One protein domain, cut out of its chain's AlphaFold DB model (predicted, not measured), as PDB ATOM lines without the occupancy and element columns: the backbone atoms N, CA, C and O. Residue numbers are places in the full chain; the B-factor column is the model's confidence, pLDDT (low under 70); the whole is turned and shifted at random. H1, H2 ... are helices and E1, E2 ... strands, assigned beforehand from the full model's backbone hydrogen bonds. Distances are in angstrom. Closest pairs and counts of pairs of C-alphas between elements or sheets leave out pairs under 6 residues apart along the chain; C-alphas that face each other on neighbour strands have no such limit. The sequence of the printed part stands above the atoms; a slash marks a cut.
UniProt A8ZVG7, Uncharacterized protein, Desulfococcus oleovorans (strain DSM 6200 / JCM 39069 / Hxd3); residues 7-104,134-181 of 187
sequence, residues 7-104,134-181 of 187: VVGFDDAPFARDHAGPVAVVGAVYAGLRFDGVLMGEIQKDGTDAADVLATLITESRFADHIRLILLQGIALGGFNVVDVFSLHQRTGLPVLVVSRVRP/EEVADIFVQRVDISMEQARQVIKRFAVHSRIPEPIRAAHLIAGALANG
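This is residues 7 to 104 and 134 to 181 of the 187 residues of an uncharacterized protein of Desulfococcus oleovorans (strain DSM 6200 / JCM 39069 / Hxd3) (UniProt A8ZVG7). A strongly twisted sheet of seven strands forms the middle layer of three, with H1 and H2 side by side over one face and H4 and H3 over the other. H4, the longest helix, covers mainly E2 and E1, while H3 packs near the other edge, by E6, E7 and E5. The printed part has 146 residues, with four named helices and seven named strands in the order E1 E2 E3 H1 E4 H2 E5 E6 E7 H3 H4. The mixed sheet runs E3 E2 E1 E4 E5 E7 E6, and the class is mixed, helices and strands. The whole is compact, with a radius of gyration of the C-alphas of 14.0 A and spans of 41 by 30 by 27 A.

E1, residues 7 to 12, begins at C-alpha 7 (106.052, 10.274, 22.457). E2, residues 22 to 31, is 29.4 A long, and E3, residues 34 to 44, is 30.6 A long and bends by 51 degrees at residue 37. H1 is residues 50 to 59, E4 residues 69 to 73, H2 residues 85 to 92 and E5 residues 96 to 100. After the cut come E6, residues 134 to 136, E7, residues 139 to 144, and H3, residues 148 to 158, 15.4 A long. H4, residues 166 to 180, is 20.8 A long and ends at C-alpha 180 (100.436, 31.135, 7.733).

E1, E2 and E3 form a meander, each strand the antiparallel neighbour of the one before; N 9 and O 28 are 3.0 A apart, N 27 and O 39 2.8 A. E1 and E4 are parallel, with N 10 and O 71 2.9 A apart. E4, H2 and E5 form a strand-helix-strand unit, two parallel neighbour strands with a helix between them in the chain, and its crossover is right-handed; N 97 and O 70 are 2.8 A apart. E3, H1 and E4 form a split unit, with E2 and E1 between its strands, also right-handed. E7 is antiparallel to E5, with N 98 and O 142 2.9 A apart, and to E6, with N 141 and O 134 2.8 A apart. H1 and H2 touch at a shallow tilt of 25 degrees, the same way, closest at the C-alphas of Ala 51 and Leu 88, 5.2 A. H4 is on the opposite face; its closest C-alphas to E1 are those of Ile 168 and Gly 9, 4.3 A. In H1, H2, H3 and H4 every O i to N i+4 pair is within hydrogen-bond range.

The C-alphas farthest apart, of Asp 18 and Glu 149, are 41.6 A apart. Residues 105 to 133 are not printed, and C-alphas 104 and 134 are 11.3 A apart across this cut. The link from E4 to H2 is long. No printed residue is under 70 in pLDDT.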
ATOM      1  N   VAL A   7     107.066   9.312  22.026       98.69
ATOM      2  CA  VAL A   7     106.052  10.274  22.457       98.69
ATOM      3  C   VAL A   7     105.427  10.951  21.252       98.69
ATOM      4  O   VAL A   7     106.034  11.011  20.183       98.69
ATOM      5  N   VAL A   8     104.229  11.485  21.442       98.88
ATOM      6  CA  VAL A   8     103.612  12.421  20.504       98.88
ATOM      7  C   VAL A   8     103.290  13.708  21.247       98.88
ATOM      8  O   VAL A   8     102.736  13.653  22.341       98.88
ATOM      9  N   GLY A   9     103.682  14.852  20.692       98.75
ATOM     10  CA  GLY A   9     103.269  16.165  21.183       98.75
ATOM     11  C   GLY A   9     102.200  16.756  20.284       98.75
ATOM     12  O   GLY A   9     102.395  16.734  19.074       98.75
ATOM     13  N   PHE A  10     101.110  17.268  20.854       98.81
ATOM     14  CA  PHE A  10     100.053  17.943  20.105       98.81
ATOM     15  C   PHE A  10      99.986  19.437  20.405       98.81
ATOM     16  O   PHE A  10     100.156  19.851  21.556       98.81
ATOM     17  N   ASP A  11      99.697  20.202  19.357       98.19
ATOM     18  CA  ASP A  11      99.359  21.624  19.399       98.19
ATOM     19  C   ASP A  11      98.396  21.967  18.247       98.19
ATOM     20  O   ASP A  11      98.286  21.199  17.281       98.19
ATOM     21  N   ASP A  12      97.695  23.093  18.334       97.62
ATOM     22  CA  ASP A  12      96.752  23.553  17.313       97.62
ATOM     23  C   ASP A  12      97.278  24.719  16.469       97.62
ATOM     24  O   ASP A  12      98.197  25.456  16.828       97.62
ATOM     25  N   ALA A  13      96.711  24.857  15.274       96.06
ATOM     26  CA  ALA A  13      97.062  25.927  14.361       96.06
ATOM     27  C   ALA A  13      96.441  27.250  14.829       96.06
ATOM     28  O   ALA A  13      95.272  27.275  15.215       96.06
ATOM     29  N   PRO A  14      97.168  28.376  14.744       94.38
ATOM     30  CA  PRO A  14      96.596  29.671  15.075       94.38
ATOM     31  C   PRO A  14      95.472  30.026  14.096       94.38
ATOM     32  O   PRO A  14      95.570  29.776  12.895       94.38
ATOM     33  N   PHE A  15      94.431  30.678  14.604       93.75
ATOM     34  CA  PHE A  15      93.277  31.110  13.817       93.75
ATOM     35  C   PHE A  15      92.851  32.535  14.193       93.75
ATOM     36  O   PHE A  15      93.104  33.020  15.301       93.75
ATOM     37  N   ALA A  16      92.205  33.231  13.255       91.31
ATOM     38  CA  ALA A  16      91.662  34.566  13.495       91.31
ATOM     39  C   ALA A  16      90.485  34.516  14.488       91.31
ATOM     40  O   ALA A  16      89.775  33.517  14.598       91.31
ATOM     41  N   ARG A  17      90.239  35.602  15.231       85.25
ATOM     42  CA  ARG A  17      89.177  35.620  16.258       85.25
ATOM     43  C   ARG A  17      87.785  35.349  15.680       85.25
ATOM     44  O   ARG A  17      86.989  34.663  16.318       85.25
ATOM     45  N   ASP A  18      87.530  35.848  14.479       89.62
ATOM     46  CA  ASP A  18      86.312  35.684  13.686       89.62
ATOM     47  C   ASP A  18      86.288  34.393  12.851       89.62
ATOM     48  O   ASP A  18      85.302  34.140  12.163       89.62
ATOM     49  N   HIS A  19      87.323  33.546  12.950       91.00
ATOM     50  CA  HIS A  19      87.351  32.248  12.276       91.00
ATOM     51  C   HIS A  19      86.124  31.418  12.655       91.00
ATOM     52  O   HIS A  19      85.876  31.170  13.843       91.00
ATOM     53  N   ALA A  20      85.389  30.988  11.635       85.75
ATOM     54  CA  ALA A  20      84.231  30.119  11.733       85.75
ATOM     55  C   ALA A  20      84.538  28.841  10.949       85.75
ATOM     56  O   ALA A  20      84.526  28.838   9.720       85.75
ATOM     57  N   GLY A  21      84.870  27.769  11.663       92.81
ATOM     58  CA  GLY A  21      85.234  26.497  11.055       92.81
ATOM     59  C   GLY A  21      86.110  25.635  11.960       92.81
ATOM     60  O   GLY A  21      86.394  26.022  13.100       92.81
ATOM     61  N   PRO A  22      86.540  24.471  11.452       96.44
ATOM     62  CA  PRO A  22      87.486  23.621  12.152       96.44
ATOM     63  C   PRO A  22      88.838  24.317  12.346       96.44
ATOM     64  O   PRO A  22      89.216  25.222  11.597       96.44
ATOM     65  N   VAL A  23      89.568  23.877  13.365       97.94
ATOM     66  CA  VAL A  23      90.947  24.267  13.657       97.94
ATOM     67  C   VAL A  23      91.833  23.053  13.425       97.94
ATOM     68  O   VAL A  23      91.559  21.971  13.947       97.94
ATOM     69  N   ALA A  24      92.894  23.223  12.639       98.00
ATOM     70  CA  ALA A  24      93.855  22.156  12.408       98.00
ATOM     71  C   ALA A  24      94.622  21.838  13.698       98.00
ATOM     72  O   ALA A  24      95.060  22.738  14.411       98.00
ATOM     73  N   VAL A  25      94.822  20.553  13.969       98.56
ATOM     74  CA  VAL A  25      95.641  20.053  15.074       98.56
ATOM     75  C   VAL A  25      96.774  19.203  14.519       98.56
ATOM     76  O   VAL A  25      96.586  18.424  13.581       98.56
ATOM     77  N   VAL A  26      97.965  19.357  15.092       98.81
ATOM     78  CA  VAL A  26      99.177  18.669  14.648       98.81
ATOM     79  C   VAL A  26      99.749  17.849  15.789       98.81
ATOM     80  O   VAL A  26      99.926  18.359  16.886       98.81
ATOM     81  N   GLY A  27     100.079  16.588  15.516       98.75
ATOM     82  CA  GLY A  27     100.839  15.714  16.402       98.75
ATOM     83  C   GLY A  27     102.241  15.466  15.860       98.75
ATOM     84  O   GLY A  27     102.380  14.923  14.771       98.75
ATOM     85  N   ALA A  28     103.292  15.801  16.598       98.75
ATOM     86  CA  ALA A  28     104.670  15.484  16.226       98.75
ATOM     87  C   ALA A  28     105.162  14.251  16.996       98.75
ATOM     88  O   ALA A  28     105.242  14.260  18.227       98.75
ATOM     89  N   VAL A  29     105.499  13.186  16.269       98.75
ATOM     90  CA  VAL A  29     105.921  11.895  16.823       98.75
ATOM     91  C   VAL A  29     107.441  11.839  16.919       98.75
ATOM     92  O   VAL A  29     108.146  12.107  15.946       98.75
ATOM     93  N   TYR A  30     107.944  11.455  18.089       98.56
ATOM     94  CA  TYR A  30     109.371  11.372  18.380       98.56
ATOM     95  C   TYR A  30     109.768  10.004  18.934       98.56
ATOM     96  O   TYR A  30     109.051   9.427  19.754       98.56
ATOM     97  N   ALA A  31     110.954   9.536  18.536       97.31
ATOM     98  CA  ALA A  31     111.661   8.386  19.098       97.31
ATOM     99  C   ALA A  31     112.992   8.852  19.707       97.31
ATOM    100  O   ALA A  31     113.985   9.096  19.018       97.31
ATOM    101  N   GLY A  32     113.024   9.046  21.023       96.00
ATOM    102  CA  GLY A  32     114.066   9.847  21.656       96.00
ATOM    103  C   GLY A  32     114.030  11.272  21.105       96.00
ATOM    104  O   GLY A  32     112.984  11.897  21.100       96.00
ATOM    105  N   LEU A  33     115.159  11.787  20.627       96.12
ATOM    106  CA  LEU A  33     115.221  13.122  20.014       96.12
ATOM    107  C   LEU A  33     115.065  13.099  18.489       96.12
ATOM    108  O   LEU A  33     115.165  14.141  17.846       96.12
ATOM    109  N   ARG A  34     114.820  11.923  17.903       97.56
ATOM    110  CA  ARG A  34     114.566  11.794  16.472       97.56
ATOM    111  C   ARG A  34     113.100  12.098  16.193       97.56
ATOM    112  O   ARG A  34     112.220  11.531  16.836       97.56
ATOM    113  N   PHE A  35     112.867  12.985  15.237       98.12
ATOM    114  CA  PHE A  35     111.541  13.288  14.722       98.12
ATOM    115  C   PHE A  35     111.140  12.225  13.685       98.12
ATOM    116  O   PHE A  35     111.794  12.100  12.651       98.12
ATOM    117  N   ASP A  36     110.095  11.449  13.982       97.69
ATOM    118  CA  ASP A  36     109.721  10.238  13.230       97.69
ATOM    119  C   ASP A  36     108.483  10.428  12.343       97.69
ATOM    120  O   ASP A  36     108.257   9.661  11.397       97.69
ATOM    121  N   GLY A  37     107.664  11.439  12.628       98.19
ATOM    122  CA  GLY A  37     106.522  11.741  11.783       98.19
ATOM    123  C   GLY A  37     105.557  12.761  12.347       98.19
ATOM    124  O   GLY A  37     105.731  13.291  13.443       98.19
ATOM    125  N   VAL A  38     104.520  13.007  11.554       98.62
ATOM    126  CA  VAL A  38     103.477  13.990  11.825       98.62
ATOM    127  C   VAL A  38     102.115  13.326  11.690       98.62
ATOM    128  O   VAL A  38     101.892  12.543  10.767       98.62
ATOM    129  N   LEU A  39     101.220  13.662  12.607       98.69
ATOM    130  CA  LEU A  39      99.789  13.411  12.556       98.69
ATOM    131  C   LEU A  39      99.090  14.750  12.335       98.69
ATOM    132  O   LEU A  39      99.508  15.757  12.903       98.69
ATOM    133  N   MET A  40      98.040  14.770  11.522       98.31
ATOM    134  CA  MET A  40      97.244  15.974  11.285       98.31
ATOM    135  C   MET A  40      95.772  15.611  11.280       98.31
ATOM    136  O   MET A  40      95.390  14.593  10.705       98.31
ATOM    137  N   GLY A  41      94.967  16.459  11.895       98.31
ATOM    138  CA  GLY A  41      93.518  16.374  11.855       98.31
ATOM    139  C   GLY A  41      92.906  17.740  12.097       98.31
ATOM    140  O   GLY A  41      93.599  18.757  12.111       98.31
ATOM    141  N   GLU A  42      91.604  17.749  12.318       98.44
ATOM    142  CA  GLU A  42      90.828  18.959  12.537       98.44
ATOM    143  C   GLU A  42      89.883  18.749  13.716       98.44
ATOM    144  O   GLU A  42      89.314  17.670  13.870       98.44
ATOM    145  N   ILE A  43      89.733  19.781  14.540       98.31
ATOM    146  CA  ILE A  43      88.810  19.819  15.679       98.31
ATOM    147  C   ILE A  43      87.856  20.997  15.522       98.31
ATOM    148  O   ILE A  43      88.190  21.995  14.881       98.31
ATOM    149  N   GLN A  44      86.679  20.942  16.133       97.19
ATOM    150  CA  GLN A  44      85.786  22.099  16.148       97.19
ATOM    151  C   GLN A  44      86.351  23.215  17.041       97.19
ATOM    152  O   GLN A  44      86.771  22.970  18.176       97.19
ATOM    153  N   LYS A  45      86.332  24.466  16.563       95.75
ATOM    154  CA  LYS A  45      86.660  25.631  17.399       95.75
ATOM    155  C   LYS A  45      85.722  25.683  18.602       95.75
ATOM    156  O   LYS A  45      84.507  25.596  18.440       95.75
ATOM    157  N   ASP A  46      86.287  25.813  19.800       94.69
ATOM    158  CA  ASP A  46      85.546  25.786  21.065       94.69
ATOM    159  C   ASP A  46      84.619  24.555  21.213       94.69
ATOM    160  O   ASP A  46      83.640  24.599  21.959       94.69
ATOM    161  N   GLY A  47      84.918  23.448  20.526       95.62
ATOM    162  CA  GLY A  47      84.116  22.223  20.519       95.62
ATOM    163  C   GLY A  47      84.312  21.329  21.745       95.62
ATOM    164  O   GLY A  47      84.711  21.791  22.818       95.62
ATOM    165  N   THR A  48      84.011  20.041  21.573       96.75
ATOM    166  CA  THR A  48      84.196  18.972  22.579       96.75
ATOM    167  C   THR A  48      84.802  17.696  21.983       96.75
ATOM    168  O   THR A  48      84.843  16.663  22.643       96.75
ATOM    169  N   ASP A  49      85.230  17.745  20.724       98.12
ATOM    170  CA  ASP A  49      85.709  16.617  19.923       98.12
ATOM    171  C   ASP A  49      87.230  16.415  20.002       98.12
ATOM    172  O   ASP A  49      87.736  15.424  19.479       98.12
ATOM    173  N   ALA A  50      87.980  17.302  20.671       98.38
ATOM    174  CA  ALA A  50      89.441  17.250  20.636       98.38
ATOM    175  C   ALA A  50      90.013  15.923  21.162       98.38
ATOM    176  O   ALA A  50      90.863  15.325  20.509       98.38
ATOM    177  N   ALA A  51      89.524  15.412  22.299       98.69
ATOM    178  CA  ALA A  51      89.983  14.120  22.822       98.69
ATOM    179  C   ALA A  51      89.711  12.970  21.841       98.69
ATOM    180  O   ALA A  51      90.546  12.075  21.686       98.69
ATOM    181  N   ASP A  52      88.570  13.022  21.154       98.69
ATOM    182  CA  ASP A  52      88.159  11.975  20.234       98.69
ATOM    183  C   ASP A  52      89.002  11.960  18.964       98.69
ATOM    184  O   ASP A  52      89.478  10.899  18.551       98.69
ATOM    185  N   VAL A  53      89.237  13.143  18.396       98.88
ATOM    186  CA  VAL A  53      90.096  13.340  17.227       98.88
ATOM    187  C   VAL A  53      91.529  12.932  17.547       98.88
ATOM    188  O   VAL A  53      92.113  12.146  16.803       98.88
ATOM    189  N   LEU A  54      92.095  13.387  18.671       98.88
ATOM    190  CA  LEU A  54      93.460  13.018  19.061       98.88
ATOM    191  C   LEU A  54      93.615  11.507  19.255       98.88
ATOM    192  O   LEU A  54      94.605  10.933  18.799       98.88
ATOM    193  N   ALA A  55      92.643  10.851  19.894       98.88
ATOM    194  CA  ALA A  55      92.663   9.405  20.066       98.88
ATOM    195  C   ALA A  55      92.673   8.685  18.712       98.88
ATOM    196  O   ALA A  55      93.538   7.840  18.494       98.88
ATOM    197  N   THR A  56      91.775   9.063  17.796       98.81
ATOM    198  CA  THR A  56      91.702   8.502  16.438       98.81
ATOM    199  C   THR A  56      93.009   8.705  15.669       98.81
ATOM    200  O   THR A  56      93.556   7.739  15.138       98.81
ATOM    201  N   LEU A  57      93.573   9.920  15.686       98.81
ATOM    202  CA  LEU A  57      94.856  10.215  15.040       98.81
ATOM    203  C   LEU A  57      95.979   9.309  15.546       98.81
ATOM    204  O   LEU A  57      96.831   8.898  14.765       98.81
ATOM    205  N   ILE A  58      96.000   8.993  16.839       98.75
ATOM    206  CA  ILE A  58      97.005   8.098  17.415       98.75
ATOM    207  C   ILE A  58      96.734   6.652  16.993       98.75
ATOM    208  O   ILE A  58      97.626   6.012  16.432       98.75
ATOM    209  N   THR A  59      95.529   6.140  17.265       98.44
ATOM    210  CA  THR A  59      95.202   4.707  17.164       98.44
ATOM    211  C   THR A  59      95.117   4.204  15.731       98.44
ATOM    212  O   THR A  59      95.393   3.036  15.490       98.44
ATOM    213  N   GLU A  60      94.763   5.067  14.780       98.19
ATOM    214  CA  GLU A  60      94.673   4.704  13.360       98.19
ATOM    215  C   GLU A  60      95.968   5.004  12.590       98.19
ATOM    216  O   GLU A  60      96.097   4.674  11.411       98.19
ATOM    217  N   SER A  61      96.963   5.613  13.241       98.00
ATOM    218  CA  SER A  61      98.251   5.866  12.604       98.00
ATOM    219  C   SER A  61      99.151   4.638  12.587       98.00
ATOM    220  O   SER A  61      99.125   3.786  13.476       98.00
ATOM    221  N   ARG A  62     100.117   4.644  11.661       97.38
ATOM    222  CA  ARG A  62     101.244   3.694  11.666       97.38
ATOM    223  C   ARG A  62     102.105   3.741  12.941       97.38
ATOM    224  O   ARG A  62     103.006   2.923  13.088       97.38
ATOM    225  N   PHE A  63     101.903   4.734  13.814       97.50
ATOM    226  CA  PHE A  63     102.666   4.923  15.046       97.50
ATOM    227  C   PHE A  63     101.928   4.412  16.291       97.50
ATOM    228  O   PHE A  63     102.501   4.506  17.379       97.50
ATOM    229  N   ALA A  64     100.706   3.877  16.159       96.81
ATOM    230  CA  ALA A  64      99.870   3.429  17.276       96.81
ATOM    231  C   ALA A  64     100.627   2.503  18.245       96.81
ATOM    232  O   ALA A  64     100.679   2.753  19.448       96.81
ATOM    233  N   ASP A  65     101.333   1.506  17.706       94.94
ATOM    234  CA  ASP A  65     102.116   0.554  18.501       94.94
ATOM    235  C   ASP A  65     103.427   1.129  19.044       94.94
ATOM    236  O   ASP A  65     104.072   0.508  19.892       94.94
ATOM    237  N   HIS A  66     103.848   2.297  18.562       94.50
ATOM    238  CA  HIS A  66     105.136   2.900  18.880       94.50
ATOM    239  C   HIS A  66     105.033   3.981  19.957       94.50
ATOM    240  O   HIS A  66     105.918   4.066  20.813       94.50
ATOM    241  N   ILE A  67     103.969   4.788  19.938       98.12
ATOM    242  CA  ILE A  67     103.737   5.871  20.900       98.12
ATOM    243  C   ILE A  67     103.497   5.273  22.296       98.12
ATOM    244  O   ILE A  67     102.831   4.251  22.466       98.12
ATOM    245  N   ARG A  68     104.090   5.895  23.322       98.12
ATOM    246  CA  ARG A  68     103.988   5.454  24.724       98.12
ATOM    247  C   ARG A  68     103.517   6.541  25.688       98.12
ATOM    248  O   ARG A  68     103.257   6.212  26.842       98.12
ATOM    249  N   LEU A  69     103.441   7.796  25.248       98.81
ATOM    250  CA  LEU A  69     103.014   8.950  26.042       98.81
ATOM    251  C   LEU A  69     102.532  10.070  25.116       98.81
ATOM    252  O   LEU A  69     103.159  10.341  24.088       98.81
ATOM    253  N   ILE A  70     101.449  10.727  25.522       98.94
ATOM    254  CA  ILE A  70     100.876  11.893  24.853       98.94
ATOM    255  C   ILE A  70     101.293  13.150  25.619       98.94
ATOM    256  O   ILE A  70     101.145  13.209  26.839       98.94
ATOM    257  N   LEU A  71     101.805  14.150  24.908       98.81
ATOM    258  CA  LEU A  71     102.131  15.473  25.430       98.81
ATOM    259  C   LEU A  71     101.171  16.495  24.812       98.81
ATOM    260  O   LEU A  71     100.995  16.491  23.596       98.81
ATOM    261  N   LEU A  72     100.574  17.368  25.619       98.69
ATOM    262  CA  LEU A  72      99.664  18.418  25.141       98.69
ATOM    263  C   LEU A  72     100.195  19.804  25.509       98.69
ATOM    264  O   LEU A  72     100.637  20.004  26.644       98.69
ATOM    265  N   GLN A  73     100.122  20.753  24.574       95.44
ATOM    266  CA  GLN A  73     100.332  22.177  24.842       95.44
ATOM    267  C   GLN A  73      99.088  22.765  25.525       95.44
ATOM    268  O   GLN A  73      98.149  23.216  24.881       95.44
ATOM    269  N   GLY A  74      99.058  22.736  26.855       96.00
ATOM    270  CA  GLY A  74      97.856  23.055  27.620       96.00
ATOM    271  C   GLY A  74      96.746  22.006  27.456       96.00
ATOM    272  O   GLY A  74      96.882  21.010  26.749       96.00
ATOM    273  N   ILE A  75      95.651  22.182  28.201       96.81
ATOM    274  CA  ILE A  75      94.518  21.237  28.193       96.81
ATOM    275  C   ILE A  75      93.481  21.561  27.112       96.81
ATOM    276  O   ILE A  75      92.612  20.744  26.835       96.81
ATOM    277  N   ALA A  76      93.528  22.748  26.518       96.38
ATOM    278  CA  ALA A  76      92.569  23.173  25.510       96.38
ATOM    279  C   ALA A  76      93.291  23.460  24.198       96.38
ATOM    280  O   ALA A  76      94.350  24.079  24.205       96.38
ATOM    281  N   LEU A  77      92.684  23.010  23.106       97.38
ATOM    282  CA  LEU A  77      93.097  23.271  21.730       97.38
ATOM    283  C   LEU A  77      91.954  24.014  21.026       97.38
ATOM    284  O   LEU A  77      90.827  24.034  21.524       97.38
ATOM    285  N   GLY A  78      92.201  24.643  19.881       95.56
ATOM    286  CA  GLY A  78      91.154  25.276  19.078       95.56
ATOM    287  C   GLY A  78      90.350  26.320  19.856       95.56
ATOM    288  O   GLY A  78      89.133  26.408  19.685       95.56
ATOM    289  N   GLY A  79      91.003  27.051  20.767       93.75
ATOM    290  CA  GLY A  79      90.348  27.910  21.757       93.75
ATOM    291  C   GLY A  79      90.006  27.148  23.039       93.75
ATOM    292  O   GLY A  79      90.885  26.654  23.737       93.75
ATOM    293  N   PHE A  80      88.723  27.071  23.380       94.94
ATOM    294  CA  PHE A  80      88.196  26.378  24.555       94.94
ATOM    295  C   PHE A  80      87.740  24.943  24.247       94.94
ATOM    296  O   PHE A  80      86.861  24.429  24.945       94.94
ATOM    297  N   ASN A  81      88.281  24.268  23.225       97.12
ATOM    298  CA  ASN A  81      88.038  22.834  23.035       97.12
ATOM    299  C   ASN A  81      88.902  22.052  24.034       97.12
ATOM    300  O   ASN A  81      90.028  21.641  23.754       97.12
ATOM    301  N   VAL A  82      88.394  21.958  25.265       98.00
ATOM    302  CA  VAL A  82      89.058  21.274  26.378       98.00
ATOM    303  C   VAL A  82      89.161  19.789  26.053       98.00
ATOM    304  O   VAL A  82      88.152  19.101  25.909       98.00
ATOM    305  N   VAL A  83      90.392  19.295  25.986       98.69
ATOM    306  CA  VAL A  83      90.702  17.884  25.806       98.69
ATOM    307  C   VAL A  83      90.325  17.145  27.088       98.69
ATOM    308  O   VAL A  83      90.947  17.337  28.135       98.69
ATOM    309  N   ASP A  84      89.320  16.269  27.018       98.62
ATOM    310  CA  ASP A  84      89.060  15.298  28.080       98.62
ATOM    311  C   ASP A  84      90.207  14.282  28.141       98.62
ATOM    312  O   ASP A  84      90.194  13.234  27.496       98.62
ATOM    313  N   VAL A  85      91.232  14.616  28.926       98.69
ATOM    314  CA  VAL A  85      92.434  13.795  29.102       98.69
ATOM    315  C   VAL A  85      92.142  12.433  29.737       98.69
ATOM    316  O   VAL A  85      92.929  11.505  29.560       98.69
ATOM    317  N   PHE A  86      91.015  12.283  30.445       98.69
ATOM    318  CA  PHE A  86      90.598  11.001  31.008       98.69
ATOM    319  C   PHE A  86      90.000  10.107  29.923       98.69
ATOM    320  O   PHE A  86      90.373   8.937  29.840       98.69
ATOM    321  N   SER A  87      89.132  10.661  29.072       98.62
ATOM    322  CA  SER A  87      88.621   9.969  27.881       98.62
ATOM    323  C   SER A  87      89.761   9.608  26.925       98.62
ATOM    324  O   SER A  87      89.889   8.457  26.512       98.62
ATOM    325  N   LEU A  88      90.669  10.551  26.648       98.88
ATOM    326  CA  LEU A  88      91.839  10.320  25.797       98.88
ATOM    327  C   LEU A  88      92.716   9.178  26.333       98.88
ATOM    328  O   LEU A  88      93.087   8.279  25.575       98.88
ATOM    329  N   HIS A  89      93.009   9.178  27.637       98.75
ATOM    330  CA  HIS A  89      93.728   8.085  28.291       98.75
ATOM    331  C   HIS A  89      92.978   6.753  28.158       98.75
ATOM    332  O   HIS A  89      93.573   5.755  27.760       98.75
ATOM    333  N   GLN A  90      91.671   6.736  28.432       98.56
ATOM    334  CA  GLN A  90      90.854   5.524  28.355       98.56
ATOM    335  C   GLN A  90      90.829   4.932  26.940       98.56
ATOM    336  O   GLN A  90      90.947   3.720  26.780       98.56
ATOM    337  N   ARG A  91      90.690   5.778  25.914       98.50
ATOM    338  CA  ARG A  91      90.600   5.362  24.509       98.50
ATOM    339  C   ARG A  91      91.926   4.863  23.942       98.50
ATOM    340  O   ARG A  91      91.930   3.962  23.113       98.50
ATOM    341  N   THR A  92      93.036   5.471  24.352       98.56
ATOM    342  CA  THR A  92      94.366   5.159  23.801       98.56
ATOM    343  C   THR A  92      95.145   4.158  24.653       98.56
ATOM    344  O   THR A  92      96.090   3.545  24.166       98.56
ATOM    345  N   GLY A  93      94.796   4.011  25.935       98.19
ATOM    346  CA  GLY A  93      95.603   3.289  26.920       98.19
ATOM    347  C   GLY A  93      96.946   3.967  27.229       98.19
ATOM    348  O   GLY A  93      97.818   3.358  27.851       98.19
ATOM    349  N   LEU A  94      97.149   5.210  26.774       98.62
ATOM    350  CA  LEU A  94      98.402   5.940  26.921       98.62
ATOM    351  C   LEU A  94      98.315   6.954  28.066       98.62
ATOM    352  O   LEU A  94      97.294   7.628  28.215       98.62
ATOM    353  N   PRO A  95      99.386   7.122  28.857       98.62
ATOM    354  CA  PRO A  95      99.504   8.248  29.772       98.62
ATOM    355  C   PRO A  95      99.451   9.587  29.034       98.62
ATOM    356  O   PRO A  95      99.873   9.687  27.874       98.62
ATOM    357  N   VAL A  96      98.993  10.625  29.733       98.88
ATOM    358  CA  VAL A  96      98.880  11.992  29.205       98.88
ATOM    359  C   VAL A  96      99.618  12.958  30.126       98.88
ATOM    360  O   VAL A  96      99.424  12.947  31.345       98.88
ATOM    361  N   LEU A  97     100.458  13.806  29.538       98.62
ATOM    362  CA  LEU A  97     101.143  14.900  30.214       98.62
ATOM    363  C   LEU A  97     100.742  16.220  29.554       98.62
ATOM    364  O   LEU A  97     101.161  16.529  28.440       98.62
ATOM    365  N   VAL A  98      99.935  17.005  30.256       98.50
ATOM    366  CA  VAL A  98      99.625  18.380  29.862       98.50
ATOM    367  C   VAL A  98     100.780  19.261  30.307       98.50
ATOM    368  O   VAL A  98     101.204  19.165  31.458       98.50
ATOM    369  N   VAL A  99     101.282  20.111  29.417       97.88
ATOM    370  CA  VAL A  99     102.422  20.994  29.666       97.88
ATOM    371  C   VAL A  99     102.013  22.436  29.399       97.88
ATOM    372  O   VAL A  99     101.409  22.735  28.377       97.88
ATOM    373  N   SER A 100     102.367  23.347  30.300       95.12
ATOM    374  CA  SER A 100     102.194  24.785  30.112       95.12
ATOM    375  C   SER A 100     103.453  25.533  30.530       95.12
ATOM    376  O   SER A 100     104.037  25.261  31.579       95.12
ATOM    377  N   ARG A 101     103.855  26.534  29.739       92.44
ATOM    378  CA  ARG A 101     104.975  27.418  30.098       92.44
ATOM    379  C   ARG A 101     104.651  28.312  31.293       92.44
ATOM    380  O   ARG A 101     105.541  28.663  32.058       92.44
ATOM    381  N   VAL A 102     103.394  28.734  31.408       90.12
ATOM    382  CA  VAL A 102     102.941  29.722  32.394       90.12
ATOM    383  C   VAL A 102     101.810  29.120  33.212       90.12
ATOM    384  O   VAL A 102     100.997  28.353  32.694       90.12
ATOM    385  N   ARG A 103     101.748  29.468  34.497       89.25
ATOM    386  CA  ARG A 103     100.643  29.060  35.359       89.25
ATOM    387  C   ARG A 103      99.341  29.693  34.836       89.25
ATOM    388  O   ARG A 103      99.279  30.920  34.768       89.25
ATOM    389  N   PRO A 104      98.324  28.898  34.463       87.06
ATOM    390  CA  PRO A 104      97.056  29.441  33.992       87.06
ATOM    391  C   PRO A 104      96.290  30.143  35.123       87.06
ATOM    392  O   PRO A 104      96.300  29.687  36.269       87.06
ATOM    393  N   GLU A 134     101.221  21.293  38.623       95.25
ATOM    394  CA  GLU A 134     102.409  21.073  39.439       95.25
ATOM    395  C   GLU A 134     103.652  21.611  38.717       95.25
ATOM    396  O   GLU A 134     103.768  21.499  37.498       95.25
ATOM    397  N   GLU A 135     104.599  22.190  39.451       95.06
ATOM    398  CA  GLU A 135     105.809  22.772  38.863       95.06
ATOM    399  C   GLU A 135     106.912  21.723  38.656       95.06
ATOM    400  O   GLU A 135     107.242  20.945  39.555       95.06
ATOM    401  N   VAL A 136     107.500  21.710  37.459       93.69
ATOM    402  CA  VAL A 136     108.575  20.802  37.052       93.69
ATOM    403  C   VAL A 136     109.549  21.563  36.162       93.69
ATOM    404  O   VAL A 136     109.197  21.898  35.043       93.69
ATOM    405  N   ALA A 137     110.786  21.781  36.622       84.38
ATOM    406  CA  ALA A 137     111.858  22.389  35.819       84.38
ATOM    407  C   ALA A 137     111.425  23.686  35.088       84.38
ATOM    408  O   ALA A 137     111.560  23.796  33.870       84.38
ATOM    409  N   ASP A 138     110.881  24.644  35.846       87.88
ATOM    410  CA  ASP A 138     110.423  25.967  35.386       87.88
ATOM    411  C   ASP A 138     109.233  25.965  34.404       87.88
ATOM    412  O   ASP A 138     108.972  26.968  33.730       87.88
ATOM    413  N   ILE A 139     108.509  24.847  34.310       94.88
ATOM    414  CA  ILE A 139     107.221  24.735  33.614       94.88
ATOM    415  C   ILE A 139     106.172  24.091  34.522       94.88
ATOM    416  O   ILE A 139     106.475  23.592  35.605       94.88
ATOM    417  N   PHE A 140     104.925  24.093  34.068       96.69
ATOM    418  CA  PHE A 140     103.785  23.558  34.799       96.69
ATOM    419  C   PHE A 140     103.218  22.343  34.076       96.69
ATOM    420  O   PHE A 140     103.104  22.346  32.849       96.69
ATOM    421  N   VAL A 141     102.864  21.306  34.832       97.75
ATOM    422  CA  VAL A 141     102.321  20.066  34.278       97.75
ATOM    423  C   VAL A 141     101.070  19.590  35.003       97.75
ATOM    424  O   VAL A 141     100.900  19.815  36.199       97.75
ATOM    425  N   GLN A 142     100.225  18.865  34.278       97.75
ATOM    426  CA  GLN A 142      99.188  17.996  34.838       97.75
ATOM    427  C   GLN A 142      99.309  16.608  34.214       97.75
ATOM    428  O   GLN A 142      99.800  16.455  33.094       97.75
ATOM    429  N   ARG A 143      98.899  15.577  34.953       97.62
ATOM    430  CA  ARG A 143      99.284  14.191  34.673       97.62
ATOM    431  C   ARG A 143      98.088  13.255  34.755       97.62
ATOM    432  O   ARG A 143      97.346  13.293  35.731       97.62
ATOM    433  N   VAL A 144      97.984  12.345  33.792       98.50
ATOM    434  CA  VAL A 144      97.109  11.167  33.846       98.50
ATOM    435  C   VAL A 144      97.971   9.926  33.622       98.50
ATOM    436  O   VAL A 144      98.685   9.847  32.626       98.50
ATOM    437  N   ASP A 145      97.929   8.985  34.569       97.81
ATOM    438  CA  ASP A 145      98.669   7.707  34.531       97.81
ATOM    439  C   ASP A 145     100.200   7.834  34.322       97.81
ATOM    440  O   ASP A 145     100.871   6.999  33.717       97.81
ATOM    441  N   ILE A 146     100.793   8.914  34.834       96.94
ATOM    442  CA  ILE A 146     102.243   9.134  34.829       96.94
ATOM    443  C   ILE A 146     102.671   9.732  36.163       96.94
ATOM    444  O   ILE A 146     102.051  10.680  36.641       96.94
ATOM    445  N   SER A 147     103.724   9.198  36.785       96.62
ATOM    446  CA  SER A 147     104.221   9.726  38.060       96.62
ATOM    447  C   SER A 147     104.950  11.061  37.881       96.62
ATOM    448  O   SER A 147     105.448  11.380  36.801       96.62
ATOM    449  N   MET A 148     105.063  11.837  38.960       96.00
ATOM    450  CA  MET A 148     105.816  13.096  38.953       96.00
ATOM    451  C   MET A 148     107.282  12.894  38.532       96.00
ATOM    452  O   MET A 148     107.834  13.675  37.760       96.00
ATOM    453  N   GLU A 149     107.915  11.812  38.989       95.69
ATOM    454  CA  GLU A 149     109.299  11.507  38.621       95.69
ATOM    455  C   GLU A 149     109.437  11.157  37.134       95.69
ATOM    456  O   GLU A 149     110.357  11.622  36.465       95.69
ATOM    457  N   GLN A 150     108.484  10.411  36.574       96.81
ATOM    458  CA  GLN A 150     108.462  10.137  35.138       96.81
ATOM    459  C   GLN A 150     108.221  11.406  34.315       96.81
ATOM    460  O   GLN A 150     108.894  11.601  33.305       96.81
ATOM    461  N   ALA A 151     107.311  12.282  34.752       96.81
ATOM    462  CA  ALA A 151     107.079  13.570  34.104       96.81
ATOM    463  C   ALA A 151     108.360  14.417  34.087       96.81
ATOM    464  O   ALA A 151     108.767  14.887  33.027       96.81
ATOM    465  N   ARG A 152     109.075  14.518  35.217       96.31
ATOM    466  CA  ARG A 152     110.379  15.200  35.298       96.31
ATOM    467  C   ARG A 152     111.406  14.619  34.328       96.31
ATOM    468  O   ARG A 152     112.114  15.376  33.664       96.31
ATOM    469  N   GLN A 153     111.480  13.294  34.213       95.94
ATOM    470  CA  GLN A 153     112.378  12.627  33.266       95.94
ATOM    471  C   GLN A 153     112.013  12.920  31.809       95.94
ATOM    472  O   GLN A 153     112.908  13.140  30.997       95.94
ATOM    473  N   VAL A 154     110.719  12.952  31.481       97.12
ATOM    474  CA  VAL A 154     110.222  13.327  30.151       97.12
ATOM    475  C   VAL A 154     110.602  14.767  29.831       97.12
ATOM    476  O   VAL A 154     111.228  14.999  28.800       97.12
ATOM    477  N   ILE A 155     110.313  15.720  30.723       96.69
ATOM    478  CA  ILE A 155     110.673  17.125  30.508       96.69
ATOM    479  C   ILE A 155     112.184  17.261  30.312       96.69
ATOM    480  O   ILE A 155     112.611  17.762  29.280       96.69
ATOM    481  N   LYS A 156     113.008  16.709  31.211       95.19
ATOM    482  CA  LYS A 156     114.476  16.762  31.082       95.19
ATOM    483  C   LYS A 156     114.987  16.150  29.774       95.19
ATOM    484  O   LYS A 156     115.981  16.615  29.228       95.19
ATOM    485  N   ARG A 157     114.354  15.076  29.299       95.88
ATOM    486  CA  ARG A 157     114.769  14.372  28.082       95.88
ATOM    487  C   ARG A 157     114.404  15.140  26.820       95.88
ATOM    488  O   ARG A 157     115.202  15.152  25.893       95.88
ATOM    489  N   PHE A 158     113.198  15.695  26.765       97.19
ATOM    490  CA  PHE A 158     112.644  16.265  25.541       97.19
ATOM    491  C   PHE A 158     112.716  17.789  25.489       97.19
ATOM    492  O   PHE A 158     112.546  18.326  24.411       97.19
ATOM    493  N   ALA A 159     112.961  18.507  26.581       95.44
ATOM    494  CA  ALA A 159     113.150  19.960  26.577       95.44
ATOM    495  C   ALA A 159     114.628  20.297  26.284       95.44
ATOM    496  O   ALA A 159     115.408  20.561  27.196       95.44
ATOM    497  N   VAL A 160     115.040  20.197  25.013       93.56
ATOM    498  CA  VAL A 160     116.460  20.296  24.609       93.56
ATOM    499  C   VAL A 160     116.880  21.736  24.342       93.56
ATOM    500  O   VAL A 160     117.881  22.200  24.881       93.56
ATOM    501  N   HIS A 161     116.126  22.446  23.499       89.75
ATOM    502  CA  HIS A 161     116.463  23.807  23.069       89.75
ATOM    503  C   HIS A 161     115.520  24.867  23.639       89.75
ATOM    504  O   HIS A 161     115.701  26.061  23.414       89.75
ATOM    505  N   SER A 162     114.500  24.441  24.379       89.44
ATOM    506  CA  SER A 162     113.558  25.314  25.067       89.44
ATOM    507  C   SER A 162     113.051  24.629  26.333       89.44
ATOM    508  O   SER A 162     113.294  23.443  26.528       89.44
ATOM    509  N   ARG A 163     112.303  25.357  27.171       91.75
ATOM    510  CA  ARG A 163     111.618  24.769  28.338       91.75
ATOM    511  C   ARG A 163     110.456  23.846  27.947       91.75
ATOM    512  O   ARG A 163     110.033  23.020  28.744       91.75
ATOM    513  N   ILE A 164     109.932  24.000  26.731       95.62
ATOM    514  CA  ILE A 164     108.859  23.164  26.193       95.62
ATOM    515  C   ILE A 164     109.477  21.937  25.506       95.62
ATOM    516  O   ILE A 164     110.443  22.097  24.751       95.62
ATOM    517  N   PRO A 165     108.939  20.722  25.732       97.06
ATOM    518  CA  PRO A 165     109.375  19.523  25.027       97.06
ATOM    519  C   PRO A 165     109.391  19.700  23.502       97.06
ATOM    520  O   PRO A 165     108.415  20.167  22.916       97.06
ATOM    521  N   GLU A 166     110.468  19.255  22.852       97.69
ATOM    522  CA  GLU A 166     110.653  19.291  21.397       97.69
ATOM    523  C   GLU A 166     109.448  18.744  20.602       97.69
ATOM    524  O   GLU A 166     109.107  19.373  19.604       97.69
ATOM    525  N   PRO A 167     108.740  17.666  21.016       98.25
ATOM    526  CA  PRO A 167     107.536  17.212  20.317       98.25
ATOM    527  C   PRO A 167     106.422  18.265  20.286       98.25
ATOM    528  O   PRO A 167     105.817  18.491  19.245       98.25
ATOM    529  N   ILE A 168     106.179  18.964  21.397       98.19
ATOM    530  CA  ILE A 168     105.191  20.047  21.423       98.19
ATOM    531  C   ILE A 168     105.682  21.226  20.576       98.19
ATOM    532  O   ILE A 168     104.952  21.742  19.736       98.19
ATOM    533  N   ARG A 169     106.953  21.619  20.735       97.38
ATOM    534  CA  ARG A 169     107.546  22.712  19.953       97.38
ATOM    535  C   ARG A 169     107.478  22.439  18.445       97.38
ATOM    536  O   ARG A 169     107.226  23.357  17.673       97.38
ATOM    537  N   ALA A 170     107.715  21.204  18.014       97.88
ATOM    538  CA  ALA A 170     107.625  20.814  16.614       97.88
ATOM    539  C   ALA A 170     106.180  20.874  16.105       97.88
ATOM    540  O   ALA A 170     105.954  21.449  15.040       97.88
ATOM    541  N   ALA A 171     105.215  20.354  16.873       98.25
ATOM    542  CA  ALA A 171     103.794  20.458  16.548       98.25
ATOM    543  C   ALA A 171     103.365  21.921  16.370       98.25
ATOM    544  O   ALA A 171     102.810  22.259  15.328       98.25
ATOM    545  N   HIS A 172     103.752  22.798  17.303       97.31
ATOM    546  CA  HIS A 172     103.510  24.241  17.233       97.31
ATOM    547  C   HIS A 172     104.033  24.874  15.939       97.31
ATOM    548  O   HIS A 172     103.325  25.599  15.239       97.31
ATOM    549  N   LEU A 173     105.295  24.597  15.592       97.31
ATOM    550  CA  LEU A 173     105.908  25.166  14.393       97.31
ATOM    551  C   LEU A 173     105.220  24.672  13.119       97.31
ATOM    552  O   LEU A 173     104.982  25.459  12.208       97.31
ATOM    553  N   ILE A 174     104.887  23.385  13.046       98.00
ATOM    554  CA  ILE A 174     104.189  22.821  11.889       98.00
ATOM    555  C   ILE A 174     102.788  23.431  11.779       98.00
ATOM    556  O   ILE A 174     102.419  23.899  10.704       98.00
ATOM    557  N   ALA A 175     102.042  23.508  12.883       96.75
ATOM    558  CA  ALA A 175     100.704  24.085  12.923       96.75
ATOM    559  C   ALA A 175     100.705  25.568  12.509       96.75
ATOM    560  O   ALA A 175      99.899  25.998  11.681       96.75
ATOM    561  N   GLY A 176     101.681  26.341  12.994       96.19
ATOM    562  CA  GLY A 176     101.889  27.729  12.588       96.19
ATOM    563  C   GLY A 176     102.193  27.884  11.095       96.19
ATOM    564  O   GLY A 176     101.641  28.782  10.453       96.19
ATOM    565  N   ALA A 177     103.030  27.002  10.534       96.56
ATOM    566  CA  ALA A 177     103.359  27.001   9.109       96.56
ATOM    567  C   ALA A 177     102.174  26.593   8.224       96.56
ATOM    568  O   ALA A 177     101.994  27.189   7.164       96.56
ATOM    569  N   LEU A 178     101.341  25.646   8.665       93.69
ATOM    570  CA  LEU A 178     100.114  25.265   7.959       93.69
ATOM    571  C   LEU A 178      99.141  26.443   7.839       93.69
ATOM    572  O   LEU A 178      98.589  26.667   6.767       93.69
ATOM    573  N   ALA A 179      98.968  27.221   8.910       91.25
ATOM    574  CA  ALA A 179      98.049  28.356   8.906       91.25
ATOM    575  C   ALA A 179      98.574  29.575   8.129       91.25
ATOM    576  O   ALA A 179      97.794  30.288   7.504       91.25
ATOM    577  N   ASN A 180      99.883  29.848   8.181       92.25
ATOM    578  CA  ASN A 180     100.436  31.135   7.733       92.25
ATOM    579  C   ASN A 180     101.472  31.025   6.601       92.25
ATOM    580  O   ASN A 180     102.092  32.026   6.243       92.25
ATOM    581  N   GLY A 181     101.748  29.819   6.099       93.50
ATOM    582  CA  GLY A 181     102.844  29.537   5.161       93.50
ATOM    583  C   GLY A 181     104.246  29.573   5.791       93.50
ATOM    584  O   GLY A 181     105.213  29.143   5.169       93.50
TER     585      GLY A 181